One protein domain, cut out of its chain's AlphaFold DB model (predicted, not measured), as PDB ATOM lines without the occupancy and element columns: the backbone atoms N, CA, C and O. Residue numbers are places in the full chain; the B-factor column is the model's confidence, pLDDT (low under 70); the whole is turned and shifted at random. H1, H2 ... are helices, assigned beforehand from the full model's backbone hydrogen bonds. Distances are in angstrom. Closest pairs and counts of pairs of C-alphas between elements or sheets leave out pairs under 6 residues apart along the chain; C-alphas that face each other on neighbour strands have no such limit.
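What this domain is: This is residues 48 to 95 and 233 to 280 of the 422 residues of an uncharacterized protein of Minicystis rosea (UniProt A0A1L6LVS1). With little regular structure, this is a rounded body of loops and four short helices that touch one after another, H2 to H1 to H4 to H3, with H2 about perpendicular to H1 and nearest to it at Val 84, the first residue of H2. The 96 printed residues, 38 in named helices, are all helix in class with no named strand; they are compact, with a radius of gyration of the C-alphas of 12.0 A and spans of 31 by 30 by 23 A.

How they stand to each other: H1, residues 53 to 64, touches H2, residues 84 to 89, about perpendicular at 86 degrees, with residues 53 to 57 alone; the closest C-alphas, His 57 and Val 84, are 6.1 A apart. H1 touches H4, residues 267 to 279, at a steep tilt of 42 degrees, opposite ways; the closest C-alphas, Gly 60 and Ala 269, are 6.1 A apart. H3, residues 244 to 250, and H4 form a helical hairpin at a shallow tilt of 31 degrees, opposite ways; H4 touches H3 with residues 270 to 274 alone, the closest C-alphas, Tyr 246 and Trp 274, being 7.5 A apart. Every O i to N i+4 pair is within hydrogen-bond range in H2, H3 and H4, and 6 of 8 in H1.

Where its parts are: H1 begins at C-alpha 53 (-11.183, 53.256, 26.323) and is 15.0 A long; H2 is 8.5 A, H3 10.2 A and H4 18.0 A, ending at C-alpha 279 (-2.508, 60.219, 29.689).

The domain as a whole: Residues 96 to 232 are not printed; C-alphas 95 and 233 are 5.0 A apart across the cut. The links H1 to H2 and H3 to H4 are long. The pLDDT is under 70 at residues 68 to 71 and 262 to 264.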
ATOM      1  N   SER A  48      -2.947  48.258  19.044       86.12
ATOM      2  CA  SER A  48      -3.716  47.471  18.073       86.12
ATOM      3  C   SER A  48      -4.920  46.772  18.711       86.12
ATOM      4  O   SER A  48      -5.967  46.651  18.079       86.12
ATOM      5  N   ALA A  49      -4.779  46.293  19.950       83.88
ATOM      6  CA  ALA A  49      -5.841  45.582  20.662       83.88
ATOM      7  C   ALA A  49      -6.871  46.524  21.317       83.88
ATOM      8  O   ALA A  49      -8.051  46.181  21.399       83.88
ATOM      9  N   TYR A  50      -6.415  47.690  21.774       94.06
ATOM     10  CA  TYR A  50      -7.150  48.645  22.600       94.06
ATOM     11  C   TYR A  50      -6.837  50.088  22.156       94.06
ATOM     12  O   TYR A  50      -6.139  50.821  22.865       94.06
ATOM     13  N   PRO A  51      -7.283  50.519  20.964       94.94
ATOM     14  CA  PRO A  51      -7.016  51.874  20.471       94.94
ATOM     15  C   PRO A  51      -7.587  52.990  21.364       94.94
ATOM     16  O   PRO A  51      -7.038  54.090  21.378       94.94
ATOM     17  N   ASP A  52      -8.659  52.716  22.108       97.62
ATOM     18  CA  ASP A  52      -9.398  53.675  22.938       97.62
ATOM     19  C   ASP A  52      -9.962  53.007  24.211       97.62
ATOM     20  O   ASP A  52      -9.840  51.793  24.421       97.62
ATOM     21  N   LEU A  53     -10.600  53.789  25.087       97.62
ATOM     22  CA  LEU A  53     -11.183  53.256  26.323       97.62
ATOM     23  C   LEU A  53     -12.371  52.320  26.049       97.62
ATOM     24  O   LEU A  53     -12.600  51.367  26.795       97.62
ATOM     25  N   THR A  54     -13.116  52.564  24.970       97.56
ATOM     26  CA  THR A  54     -14.280  51.754  24.585       97.56
ATOM     27  C   THR A  54     -13.876  50.317  24.237       97.56
ATOM     28  O   THR A  54     -14.493  49.356  24.703       97.56
ATOM     29  N   SER A  55     -12.807  50.153  23.462       95.38
ATOM     30  CA  SER A  55     -12.225  48.856  23.105       95.38
ATOM     31  C   SER A  55     -11.564  48.169  24.303       95.38
ATOM     32  O   SER A  55     -11.769  46.965  24.491       95.38
ATOM     33  N   LEU A  56     -10.855  48.918  25.160       96.06
ATOM     34  CA  LEU A  56     -10.327  48.400  26.430       96.06
ATOM     35  C   LEU A  56     -11.438  47.863  27.334       96.06
ATOM     36  O   LEU A  56     -11.310  46.766  27.888       96.06
ATOM     37  N   HIS A  57     -12.548  48.591  27.454       95.50
ATOM     38  CA  HIS A  57     -13.699  48.123  28.214       95.50
ATOM     39  C   HIS A  57     -14.274  46.851  27.590       95.50
ATOM     40  O   HIS A  57     -14.281  45.806  28.230       95.50
ATOM     41  N   ALA A  58     -14.663  46.885  26.315       90.88
ATOM     42  CA  ALA A  58     -15.372  45.778  25.674       90.88
ATOM     43  C   ALA A  58     -14.564  44.464  25.600       90.88
ATOM     44  O   ALA A  58     -15.136  43.370  25.694       90.88
ATOM     45  N   ALA A  59     -13.248  44.546  25.385       87.44
ATOM     46  CA  ALA A  59     -12.390  43.375  25.197       87.44
ATOM     47  C   ALA A  59     -11.558  43.002  26.436       87.44
ATOM     48  O   ALA A  59     -11.130  41.851  26.533       87.44
ATOM     49  N   GLY A  60     -11.346  43.933  27.368       88.62
ATOM     50  CA  GLY A  60     -10.701  43.701  28.661       88.62
ATOM     51  C   GLY A  60     -11.734  43.663  29.783       88.62
ATOM     52  O   GLY A  60     -12.229  42.594  30.139       88.62
ATOM     53  N   VAL A  61     -12.090  44.843  30.301       91.62
ATOM     54  CA  VAL A  61     -12.871  45.024  31.544       91.62
ATOM     55  C   VAL A  61     -14.190  44.251  31.527       91.62
ATOM     56  O   VAL A  61     -14.458  43.462  32.433       91.62
ATOM     57  N   ALA A  62     -14.981  44.399  30.468       88.81
ATOM     58  CA  ALA A  62     -16.283  43.768  30.321       88.81
ATOM     59  C   ALA A  62     -16.211  42.244  30.334       88.81
ATOM     60  O   ALA A  62     -17.179  41.606  30.724       88.81
ATOM     61  N   ARG A  63     -15.084  41.653  29.910       84.31
ATOM     62  CA  ARG A  63     -14.889  40.196  29.812       84.31
ATOM     63  C   ARG A  63     -14.243  39.579  31.047       84.31
ATOM     64  O   ARG A  63     -14.311  38.363  31.231       84.31
ATOM     65  N   THR A  64     -13.590  40.384  31.870       84.25
ATOM     66  CA  THR A  64     -12.832  39.894  33.025       84.25
ATOM     67  C   THR A  64     -13.445  40.327  34.345       84.25
ATOM     68  O   THR A  64     -13.444  39.539  35.287       84.25
ATOM     69  N   CYS A  65     -13.990  41.541  34.396       87.19
ATOM     70  CA  CYS A  65     -14.384  42.217  35.625       87.19
ATOM     71  C   CYS A  65     -15.893  42.440  35.736       87.19
ATOM     72  O   CYS A  65     -16.364  42.472  36.862       87.19
ATOM     73  N   SER A  66     -16.643  42.545  34.627       86.25
ATOM     74  CA  SER A  66     -18.095  42.823  34.669       86.25
ATOM     75  C   SER A  66     -19.014  41.814  33.962       86.25
ATOM     76  O   SER A  66     -20.205  42.057  33.748       86.25
ATOM     77  N   LEU A  67     -18.496  40.618  33.651       72.88
ATOM     78  CA  LEU A  67     -19.333  39.495  33.214       72.88
ATOM     79  C   LEU A  67     -20.152  38.938  34.383       72.88
ATOM     80  O   LEU A  67     -19.622  38.783  35.477       72.88
ATOM     81  N   ASN A  68     -21.377  38.487  34.081       63.41
ATOM     82  CA  ASN A  68     -22.290  37.698  34.938       63.41
ATOM     83  C   ASN A  68     -23.404  38.464  35.675       63.41
ATOM     84  O   ASN A  68     -23.638  38.165  36.839       63.41
ATOM     85  N   GLN A  69     -24.129  39.376  35.013       59.91
ATOM     86  CA  GLN A  69     -25.429  39.896  35.493       59.91
ATOM     87  C   GLN A  69     -25.511  40.109  37.027       59.91
ATOM     88  O   GLN A  69     -26.408  39.568  37.668       59.91
ATOM     89  N   GLY A  70     -24.548  40.838  37.611       57.31
ATOM     90  CA  GLY A  70     -24.578  41.222  39.029       57.31
ATOM     91  C   GLY A  70     -23.560  40.578  39.981       57.31
ATOM     92  O   GLY A  70     -23.634  40.845  41.169       57.31
ATOM     93  N   VAL A  71     -22.631  39.728  39.518       64.44
ATOM     94  CA  VAL A  71     -21.682  39.022  40.424       64.44
ATOM     95  C   VAL A  71     -20.271  39.621  40.445       64.44
ATOM     96  O   VAL A  71     -19.509  39.403  41.383       64.44
ATOM     97  N   CYS A  72     -19.875  40.348  39.408       76.12
ATOM     98  CA  CYS A  72     -18.545  40.943  39.313       76.12
ATOM     99  C   CYS A  72     -18.737  42.371  38.822       76.12
ATOM    100  O   CYS A  72     -19.238  42.510  37.714       76.12
ATOM    101  N   HIS A  73     -18.435  43.381  39.648       88.75
ATOM    102  CA  HIS A  73     -18.409  44.815  39.299       88.75
ATOM    103  C   HIS A  73     -19.475  45.250  38.275       88.75
ATOM    104  O   HIS A  73     -19.179  45.909  37.279       88.75
ATOM    105  N   ALA A  74     -20.705  44.786  38.484       84.06
ATOM    106  CA  ALA A  74     -21.850  44.982  37.613       84.06
ATOM    107  C   ALA A  74     -23.113  45.026  38.468       84.06
ATOM    108  O   ALA A  74     -23.226  44.263  39.422       84.06
ATOM    109  N   GLN A  75     -24.094  45.840  38.081       80.88
ATOM    110  CA  GLN A  75     -25.405  45.923  38.737       80.88
ATOM    111  C   GLN A  75     -25.346  46.309  40.229       80.88
ATOM    112  O   GLN A  75     -26.029  45.697  41.051       80.88
ATOM    113  N   ARG A  76     -24.638  47.404  40.548       76.25
ATOM    114  CA  ARG A  76     -24.472  48.004  41.896       76.25
ATOM    115  C   ARG A  76     -23.436  47.329  42.791       76.25
ATOM    116  O   ARG A  76     -23.432  47.562  43.997       76.25
ATOM    117  N   GLU A  77     -22.541  46.553  42.202       79.25
ATOM    118  CA  GLU A  77     -21.297  46.158  42.859       79.25
ATOM    119  C   GLU A  77     -20.266  47.273  42.690       79.25
ATOM    120  O   GLU A  77     -20.148  47.835  41.605       79.25
ATOM    121  N   TRP A  78     -19.533  47.611  43.754       80.81
ATOM    122  CA  TRP A  78     -18.514  48.664  43.717       80.81
ATOM    123  C   TRP A  78     -17.102  48.093  43.475       80.81
ATOM    124  O   TRP A  78     -16.764  47.070  44.074       80.81
ATOM    125  N   PRO A  79     -16.253  48.749  42.656       87.69
ATOM    126  CA  PRO A  79     -16.641  49.740  41.650       87.69
ATOM    127  C   PRO A  79     -17.595  49.134  40.615       87.69
ATOM    128  O   PRO A  79     -17.518  47.941  40.323       87.69
ATOM    129  N   GLU A  80     -18.478  49.961  40.058       89.62
ATOM    130  CA  GLU A  80     -19.337  49.568  38.941       89.62
ATOM    131  C   GLU A  80     -18.517  49.676  37.649       89.62
ATOM    132  O   GLU A  80     -17.911  50.708  37.372       89.62
ATOM    133  N   LEU A  81     -18.457  48.593  36.875       92.69
ATOM    134  CA  LEU A  81     -17.658  48.469  35.652       92.69
ATOM    135  C   LEU A  81     -18.481  47.856  34.503       92.69
ATOM    136  O   LEU A  81     -17.918  47.385  33.506       92.69
ATOM    137  N   GLY A  82     -19.813  47.827  34.624       91.56
ATOM    138  CA  GLY A  82     -20.738  47.243  33.652       91.56
ATOM    139  C   GLY A  82     -20.730  47.929  32.287       91.56
ATOM    140  O   GLY A  82     -20.970  47.279  31.266       91.56
ATOM    141  N   SER A  83     -20.393  49.217  32.235       93.50
ATOM    142  CA  SER A  83     -20.307  49.997  31.002       93.50
ATOM    143  C   SER A  83     -19.065  50.889  30.950       93.50
ATOM    144  O   SER A  83     -18.376  51.112  31.944       93.50
ATOM    145  N   VAL A  84     -18.796  51.439  29.763       96.19
ATOM    146  CA  VAL A  84     -17.755  52.458  29.566       96.19
ATOM    147  C   VAL A  84     -18.013  53.681  30.447       96.19
ATOM    148  O   VAL A  84     -17.073  54.229  31.011       96.19
ATOM    149  N   ALA A  85     -19.278  54.090  30.597       95.69
ATOM    150  CA  ALA A  85     -19.643  55.223  31.443       95.69
ATOM    151  C   ALA A  85     -19.321  54.951  32.917       95.69
ATOM    152  O   ALA A  85     -18.855  55.854  33.605       95.69
ATOM    153  N   ASP A  86     -19.493  53.711  33.376       94.44
ATOM    154  CA  ASP A  86     -19.172  53.335  34.753       94.44
ATOM    155  C   ASP A  86     -17.655  53.300  34.992       94.44
ATOM    156  O   ASP A  86     -17.167  53.842  35.982       94.44
ATOM    157  N   LEU A  87     -16.881  52.781  34.029       95.44
ATOM    158  CA  LEU A  87     -15.416  52.854  34.081       95.44
ATOM    159  C   LEU A  87     -14.911  54.308  34.084       95.44
ATOM    160  O   LEU A  87     -13.954  54.629  34.783       95.44
ATOM    161  N   VAL A  88     -15.551  55.200  33.325       97.31
ATOM    162  CA  VAL A  88     -15.247  56.640  33.359       97.31
ATOM    163  C   VAL A  88     -15.661  57.263  34.697       97.31
ATOM    164  O   VAL A  88     -14.940  58.111  35.220       97.31
ATOM    165  N   ALA A  89     -16.774  56.825  35.287       95.50
ATOM    166  CA  ALA A  89     -17.236  57.289  36.594       95.50
ATOM    167  C   ALA A  89     -16.292  56.895  37.742       95.50
ATOM    168  O   ALA A  89     -16.276  57.580  38.762       95.50
ATOM    169  N   ALA A  90     -15.470  55.853  37.571       94.50
ATOM    170  CA  ALA A  90     -14.421  55.491  38.524       94.50
ATOM    171  C   ALA A  90     -13.267  56.518  38.585       94.50
ATOM    172  O   ALA A  90     -12.478  56.517  39.532       94.50
ATOM    173  N   VAL A  91     -13.157  57.438  37.619       96.00
ATOM    174  CA  VAL A  91     -12.134  58.490  37.650       96.00
ATOM    175  C   VAL A  91     -12.420  59.508  38.750       96.00
ATOM    176  O   VAL A  91     -13.423  60.218  38.724       96.00
ATOM    177  N   GLY A  92     -11.503  59.586  39.717       91.56
ATOM    178  CA  GLY A  92     -11.637  60.410  40.917       91.56
ATOM    179  C   GLY A  92     -12.649  59.871  41.934       91.56
ATOM    180  O   GLY A  92     -12.884  60.526  42.948       91.56
ATOM    181  N   ALA A  93     -13.247  58.701  41.686       90.69
ATOM    182  CA  ALA A  93     -14.134  58.065  42.646       90.69
ATOM    183  C   ALA A  93     -13.343  57.573  43.870       90.69
ATOM    184  O   ALA A  93     -12.195  57.146  43.715       90.69
ATOM    185  N   PRO A  94     -13.932  57.589  45.080       86.31
ATOM    186  CA  PRO A  94     -13.295  57.008  46.257       86.31
ATOM    187  C   PRO A  94     -12.900  55.552  46.007       86.31
ATOM    188  O   PRO A  94     -13.600  54.834  45.290       86.31
ATOM    189  N   CYS A  95     -11.812  55.093  46.619       85.81
ATOM    190  CA  CYS A  95     -11.525  53.664  46.624       85.81
ATOM    191  C   CYS A  95     -12.678  52.880  47.275       85.81
ATOM    192  O   CYS A  95     -13.472  53.422  48.047       85.81
ATOM    193  N   ALA A 233      -7.559  57.193  44.618       91.94
ATOM    194  CA  ALA A 233      -8.897  57.041  44.079       91.94
ATOM    195  C   ALA A 233      -8.957  55.703  43.344       91.94
ATOM    196  O   ALA A 233      -7.914  55.096  43.072       91.94
ATOM    197  N   GLU A 234     -10.158  55.269  42.970       93.38
ATOM    198  CA  GLU A 234     -10.326  54.090  42.121       93.38
ATOM    199  C   GLU A 234      -9.463  54.235  40.853       93.38
ATOM    200  O   GLU A 234      -8.627  53.378  40.556       93.38
ATOM    201  N   ILE A 235      -9.547  55.400  40.198       95.88
ATOM    202  CA  ILE A 235      -8.579  55.874  39.203       95.88
ATOM    203  C   ILE A 235      -8.166  57.312  39.531       95.88
ATOM    204  O   ILE A 235      -9.007  58.207  39.608       95.88
ATOM    205  N   VAL A 236      -6.861  57.550  39.663       95.50
ATOM    206  CA  VAL A 236      -6.272  58.884  39.825       95.50
ATOM    207  C   VAL A 236      -5.759  59.376  38.466       95.50
ATOM    208  O   VAL A 236      -4.808  58.800  37.929       95.50
ATOM    209  N   PRO A 237      -6.339  60.452  37.900       96.19
ATOM    210  CA  PRO A 237      -5.898  60.999  36.624       96.19
ATOM    211  C   PRO A 237      -4.403  61.329  36.591       96.19
ATOM    212  O   PRO A 237      -3.880  62.033  37.459       96.19
ATOM    213  N   GLY A 238      -3.709  60.825  35.576       95.81
ATOM    214  CA  GLY A 238      -2.285  61.056  35.365       95.81
ATOM    215  C   GLY A 238      -1.365  60.268  36.304       95.81
ATOM    216  O   GLY A 238      -0.145  60.404  36.192       95.81
ATOM    217  N   ASP A 239      -1.905  59.455  37.220       94.88
ATOM    218  CA  ASP A 239      -1.123  58.764  38.248       94.88
ATOM    219  C   ASP A 239      -1.611  57.324  38.495       94.88
ATOM    220  O   ASP A 239      -2.355  57.039  39.440       94.88
ATOM    221  N   PRO A 240      -1.165  56.367  37.666       94.00
ATOM    222  CA  PRO A 240      -1.539  54.969  37.847       94.00
ATOM    223  C   PRO A 240      -0.971  54.354  39.137       94.00
ATOM    224  O   PRO A 240      -1.547  53.406  39.669       94.00
ATOM    225  N   SER A 241       0.124  54.900  39.685       90.69
ATOM    226  CA  SER A 241       0.715  54.401  40.937       90.69
ATOM    227  C   SER A 241      -0.209  54.615  42.141       90.69
ATOM    228  O   SER A 241      -0.200  53.817  43.072       90.69
ATOM    229  N   ARG A 242      -1.059  55.649  42.080       91.88
ATOM    230  CA  ARG A 242      -2.083  55.955  43.089       91.88
ATOM    231  C   ARG A 242      -3.499  55.544  42.677       91.88
ATOM    232  O   ARG A 242      -4.459  55.893  43.355       91.88
ATOM    233  N   SER A 243      -3.645  54.828  41.562       94.44
ATOM    234  CA  SER A 243      -4.938  54.340  41.080       94.44
ATOM    235  C   SER A 243      -5.215  52.953  41.647       94.44
ATOM    236  O   SER A 243      -4.596  51.973  41.229       94.44
ATOM    237  N   PHE A 244      -6.142  52.865  42.596       92.94
ATOM    238  CA  PHE A 244      -6.420  51.633  43.331       92.94
ATOM    239  C   PHE A 244      -6.828  50.478  42.404       92.94
ATOM    240  O   PHE A 244      -6.274  49.383  42.523       92.94
ATOM    241  N   LEU A 245      -7.679  50.741  41.404       93.44
ATOM    242  CA  LEU A 245      -8.087  49.753  40.401       93.44
ATOM    243  C   LEU A 245      -6.875  49.149  39.683       93.44
ATOM    244  O   LEU A 245      -6.785  47.935  39.502       93.44
ATOM    245  N   TYR A 246      -5.916  49.995  39.300       94.31
ATOM    246  CA  TYR A 246      -4.699  49.568  38.614       94.31
ATOM    247  C   TYR A 246      -3.816  48.708  39.523       94.31
ATOM    248  O   TYR A 246      -3.390  47.619  39.135       94.31
ATOM    249  N   GLN A 247      -3.608  49.148  40.765       91.50
ATOM    250  CA  GLN A 247      -2.803  48.424  41.749       91.50
ATOM    251  C   GLN A 247      -3.361  47.023  42.043       91.50
ATOM    252  O   GLN A 247      -2.601  46.050  42.107       91.50
ATOM    253  N   ARG A 248      -4.693  46.891  42.115       89.75
ATOM    254  CA  ARG A 248      -5.389  45.605  42.290       89.75
ATOM    255  C   ARG A 248      -5.198  44.639  41.120       89.75
ATOM    256  O   ARG A 248      -5.361  43.437  41.312       89.75
ATOM    257  N   LEU A 249      -4.845  45.112  39.923       89.00
ATOM    258  CA  LEU A 249      -4.556  44.261  38.757       89.00
ATOM    259  C   LEU A 249      -3.099  43.778  38.711       89.00
ATOM    260  O   LEU A 249      -2.797  42.784  38.035       89.00
ATOM    261  N   LEU A 250      -2.191  44.457  39.415       85.88
ATOM    262  CA  LEU A 250      -0.759  44.159  39.394       85.88
ATOM    263  C   LEU A 250      -0.325  43.209  40.508       85.88
ATOM    264  O   LEU A 250       0.417  42.260  40.243       85.88
ATOM    265  N   SER A 251      -0.782  43.447  41.737       81.44
ATOM    266  CA  SER A 251      -0.238  42.779  42.921       81.44
ATOM    267  C   SER A 251      -1.298  42.478  43.979       81.44
ATOM    268  O   SER A 251      -2.419  42.974  43.918       81.44
ATOM    269  N   GLU A 252      -0.918  41.657  44.958       83.12
ATOM    270  CA  GLU A 252      -1.745  41.335  46.128       83.12
ATOM    271  C   GLU A 252      -1.484  42.267  47.326       83.12
ATOM    272  O   GLU A 252      -2.107  42.119  48.376       83.12
ATOM    273  N   THR A 253      -0.576  43.241  47.179       83.19
ATOM    274  CA  THR A 253      -0.140  44.153  48.254       83.19
ATOM    275  C   THR A 253      -1.309  44.891  48.903       83.19
ATOM    276  O   THR A 253      -1.316  45.118  50.108       83.19
ATOM    277  N   TYR A 254      -2.316  45.234  48.101       79.69
ATOM    278  CA  TYR A 254      -3.470  46.045  48.489       79.69
ATOM    279  C   TYR A 254      -4.763  45.210  48.517       79.69
ATOM    280  O   TYR A 254      -5.866  45.698  48.255       79.69
ATOM    281  N   GLY A 255      -4.601  43.915  48.799       80.50
ATOM    282  CA  GLY A 255      -5.633  42.883  48.825       80.50
ATOM    283  C   GLY A 255      -5.642  42.010  47.563       80.50
ATOM    284  O   GLY A 255      -4.831  42.218  46.664       80.50
ATOM    285  N   PRO A 256      -6.544  41.012  47.483       82.12
ATOM    286  CA  PRO A 256      -6.478  39.969  46.462       82.12
ATOM    287  C   PRO A 256      -6.430  40.510  45.031       82.12
ATOM    288  O   PRO A 256      -7.256  41.341  44.635       82.12
ATOM    289  N   ARG A 257      -5.482  40.005  44.240       85.38
ATOM    290  CA  ARG A 257      -5.291  40.449  42.860       85.38
ATOM    291  C   ARG A 257      -6.541  40.161  42.026       85.38
ATOM    292  O   ARG A 257      -7.059  39.047  42.023       85.38
ATOM    293  N   MET A 258      -7.005  41.171  41.304       86.44
ATOM    294  CA  MET A 258      -8.145  41.082  40.399       86.44
ATOM    295  C   MET A 258      -7.721  40.603  39.000       86.44
ATOM    296  O   MET A 258      -6.608  40.909  38.562       86.44
ATOM    297  N   PRO A 259      -8.613  39.915  38.260       86.56
ATOM    298  CA  PRO A 259      -9.922  39.399  38.688       86.56
ATOM    299  C   PRO A 259      -9.799  38.186  39.632       86.56
ATOM    300  O   PRO A 259      -8.941  37.336  39.422       86.56
ATOM    301  N   LEU A 260     -10.688  38.063  40.631       79.81
ATOM    302  CA  LEU A 260     -10.658  36.937  41.594       79.81
ATOM    303  C   LEU A 260     -11.021  35.585  40.971       79.81
ATOM    304  O   LEU A 260     -10.607  34.527  41.442       79.81
ATOM    305  N   ILE A 261     -11.854  35.612  39.934       73.31
ATOM    306  CA  ILE A 261     -12.232  34.415  39.185       73.31
ATOM    307  C   ILE A 261     -11.104  34.128  38.184       73.31
ATOM    308  O   ILE A 261     -10.546  35.095  37.668       73.31
ATOM    309  N   PRO A 262     -10.795  32.857  37.845       63.28
ATOM    310  CA  PRO A 262      -9.779  32.484  36.851       63.28
ATOM    311  C   PRO A 262     -10.123  32.950  35.420       63.28
ATOM    312  O   PRO A 262     -10.366  32.155  34.514       63.28
ATOM    313  N   ARG A 263     -10.179  34.264  35.210       69.38
ATOM    314  CA  ARG A 263     -10.337  34.946  33.934       69.38
ATOM    315  C   ARG A 263      -9.061  35.732  33.685       69.38
ATOM    316  O   ARG A 263      -8.538  36.397  34.573       69.38
ATOM    317  N   THR A 264      -8.546  35.639  32.473       68.06
ATOM    318  CA  THR A 264      -7.220  36.160  32.159       68.06
ATOM    319  C   THR A 264      -7.304  37.640  31.795       68.06
ATOM    320  O   THR A 264      -7.675  37.990  30.677       68.06
ATOM    321  N   TRP A 265      -6.949  38.517  32.737       82.88
ATOM    322  CA  TRP A 265      -6.554  39.894  32.432       82.88
ATOM    323  C   TRP A 265      -5.157  39.883  31.797       82.88
ATOM    324  O   TRP A 265      -4.244  39.239  32.317       82.88
ATOM    325  N   SER A 266      -4.993  40.525  30.637       78.75
ATOM    326  CA  SER A 266      -3.764  40.417  29.841       78.75
ATOM    327  C   SER A 266      -2.762  41.540  30.158       78.75
ATOM    328  O   SER A 266      -3.177  42.663  30.439       78.75
ATOM    329  N   PRO A 267      -1.441  41.301  30.027       80.50
ATOM    330  CA  PRO A 267      -0.425  42.358  30.068       80.50
ATOM    331  C   PRO A 267      -0.692  43.491  29.069       80.50
ATOM    332  O   PRO A 267      -0.459  44.658  29.365       80.50
ATOM    333  N   THR A 268      -1.249  43.166  27.900       83.31
ATOM    334  CA  THR A 268      -1.672  44.144  26.892       83.31
ATOM    335  C   THR A 268      -2.802  45.048  27.404       83.31
ATOM    336  O   THR A 268      -2.787  46.249  27.148       83.31
ATOM    337  N   ALA A 269      -3.760  44.502  28.163       89.50
ATOM    338  CA  ALA A 269      -4.814  45.288  28.803       89.50
ATOM    339  C   ALA A 269      -4.264  46.127  29.969       89.50
ATOM    340  O   ALA A 269      -4.634  47.290  30.106       89.50
ATOM    341  N   THR A 270      -3.323  45.585  30.755       90.75
ATOM    342  CA  THR A 270      -2.578  46.352  31.770       90.75
ATOM    343  C   THR A 270      -1.869  47.551  31.145       90.75
ATOM    344  O   THR A 270      -2.013  48.668  31.633       90.75
ATOM    345  N   ARG A 271      -1.168  47.347  30.023       91.69
ATOM    346  CA  ARG A 271      -0.501  48.411  29.262       91.69
ATOM    347  C   ARG A 271      -1.474  49.489  28.792       91.69
ATOM    348  O   ARG A 271      -1.191  50.671  28.969       91.69
ATOM    349  N   ALA A 272      -2.600  49.091  28.204       95.44
ATOM    350  CA  ALA A 272      -3.631  50.020  27.749       95.44
ATOM    351  C   ALA A 272      -4.189  50.859  28.905       95.44
ATOM    352  O   ALA A 272      -4.258  52.083  28.803       95.44
ATOM    353  N   LEU A 273      -4.516  50.212  30.028       96.81
ATOM    354  CA  LEU A 273      -5.027  50.879  31.221       96.81
ATOM    355  C   LEU A 273      -3.996  51.849  31.814       96.81
ATOM    356  O   LEU A 273      -4.336  52.993  32.102       96.81
ATOM    357  N   TRP A 274      -2.734  51.428  31.930       95.62
ATOM    358  CA  TRP A 274      -1.623  52.279  32.361       95.62
ATOM    359  C   TRP A 274      -1.497  53.536  31.501       95.62
ATOM    360  O   TRP A 274      -1.444  54.648  32.029       95.62
ATOM    361  N   CYS A 275      -1.480  53.373  30.175       96.69
ATOM    362  CA  CYS A 275      -1.331  54.496  29.257       96.69
ATOM    363  C   CYS A 275      -2.527  55.427  29.267       96.69
ATOM    364  O   CYS A 275      -2.344  56.642  29.244       96.69
ATOM    365  N   TRP A 276      -3.733  54.873  29.353       97.94
ATOM    366  CA  TRP A 276      -4.931  55.681  29.486       97.94
ATOM    367  C   TRP A 276      -4.893  56.509  30.773       97.94
ATOM    368  O   TRP A 276      -4.935  57.732  30.681       97.94
ATOM    369  N   ILE A 277      -4.710  55.882  31.944       98.00
ATOM    370  CA  ILE A 277      -4.680  56.591  33.236       98.00
ATOM    371  C   ILE A 277      -3.594  57.670  33.235       98.00
ATOM    372  O   ILE A 277      -3.863  58.812  33.604       98.00
ATOM    373  N   ARG A 278      -2.375  57.335  32.793       96.62
ATOM    374  CA  ARG A 278      -1.242  58.270  32.745       96.62
ATOM    375  C   ARG A 278      -1.480  59.443  31.792       96.62
ATOM    376  O   ARG A 278      -0.995  60.540  32.057       96.62
ATOM    377  N   GLY A 279      -2.182  59.205  30.688       96.50
ATOM    378  CA  GLY A 279      -2.508  60.219  29.689       96.50
ATOM    379  C   GLY A 279      -3.618  61.182  30.120       96.50
ATOM    380  O   GLY A 279      -3.783  62.226  29.489       96.50
ATOM    381  N   LEU A 280      -4.369  60.872  31.183       97.12
ATOM    382  CA  LEU A 280      -5.415  61.763  31.680       97.12
ATOM    383  C   LEU A 280      -4.816  63.060  32.263       97.12
ATOM    384  O   LEU A 280      -3.857  63.005  33.041       97.12
TER     385      LEU A 280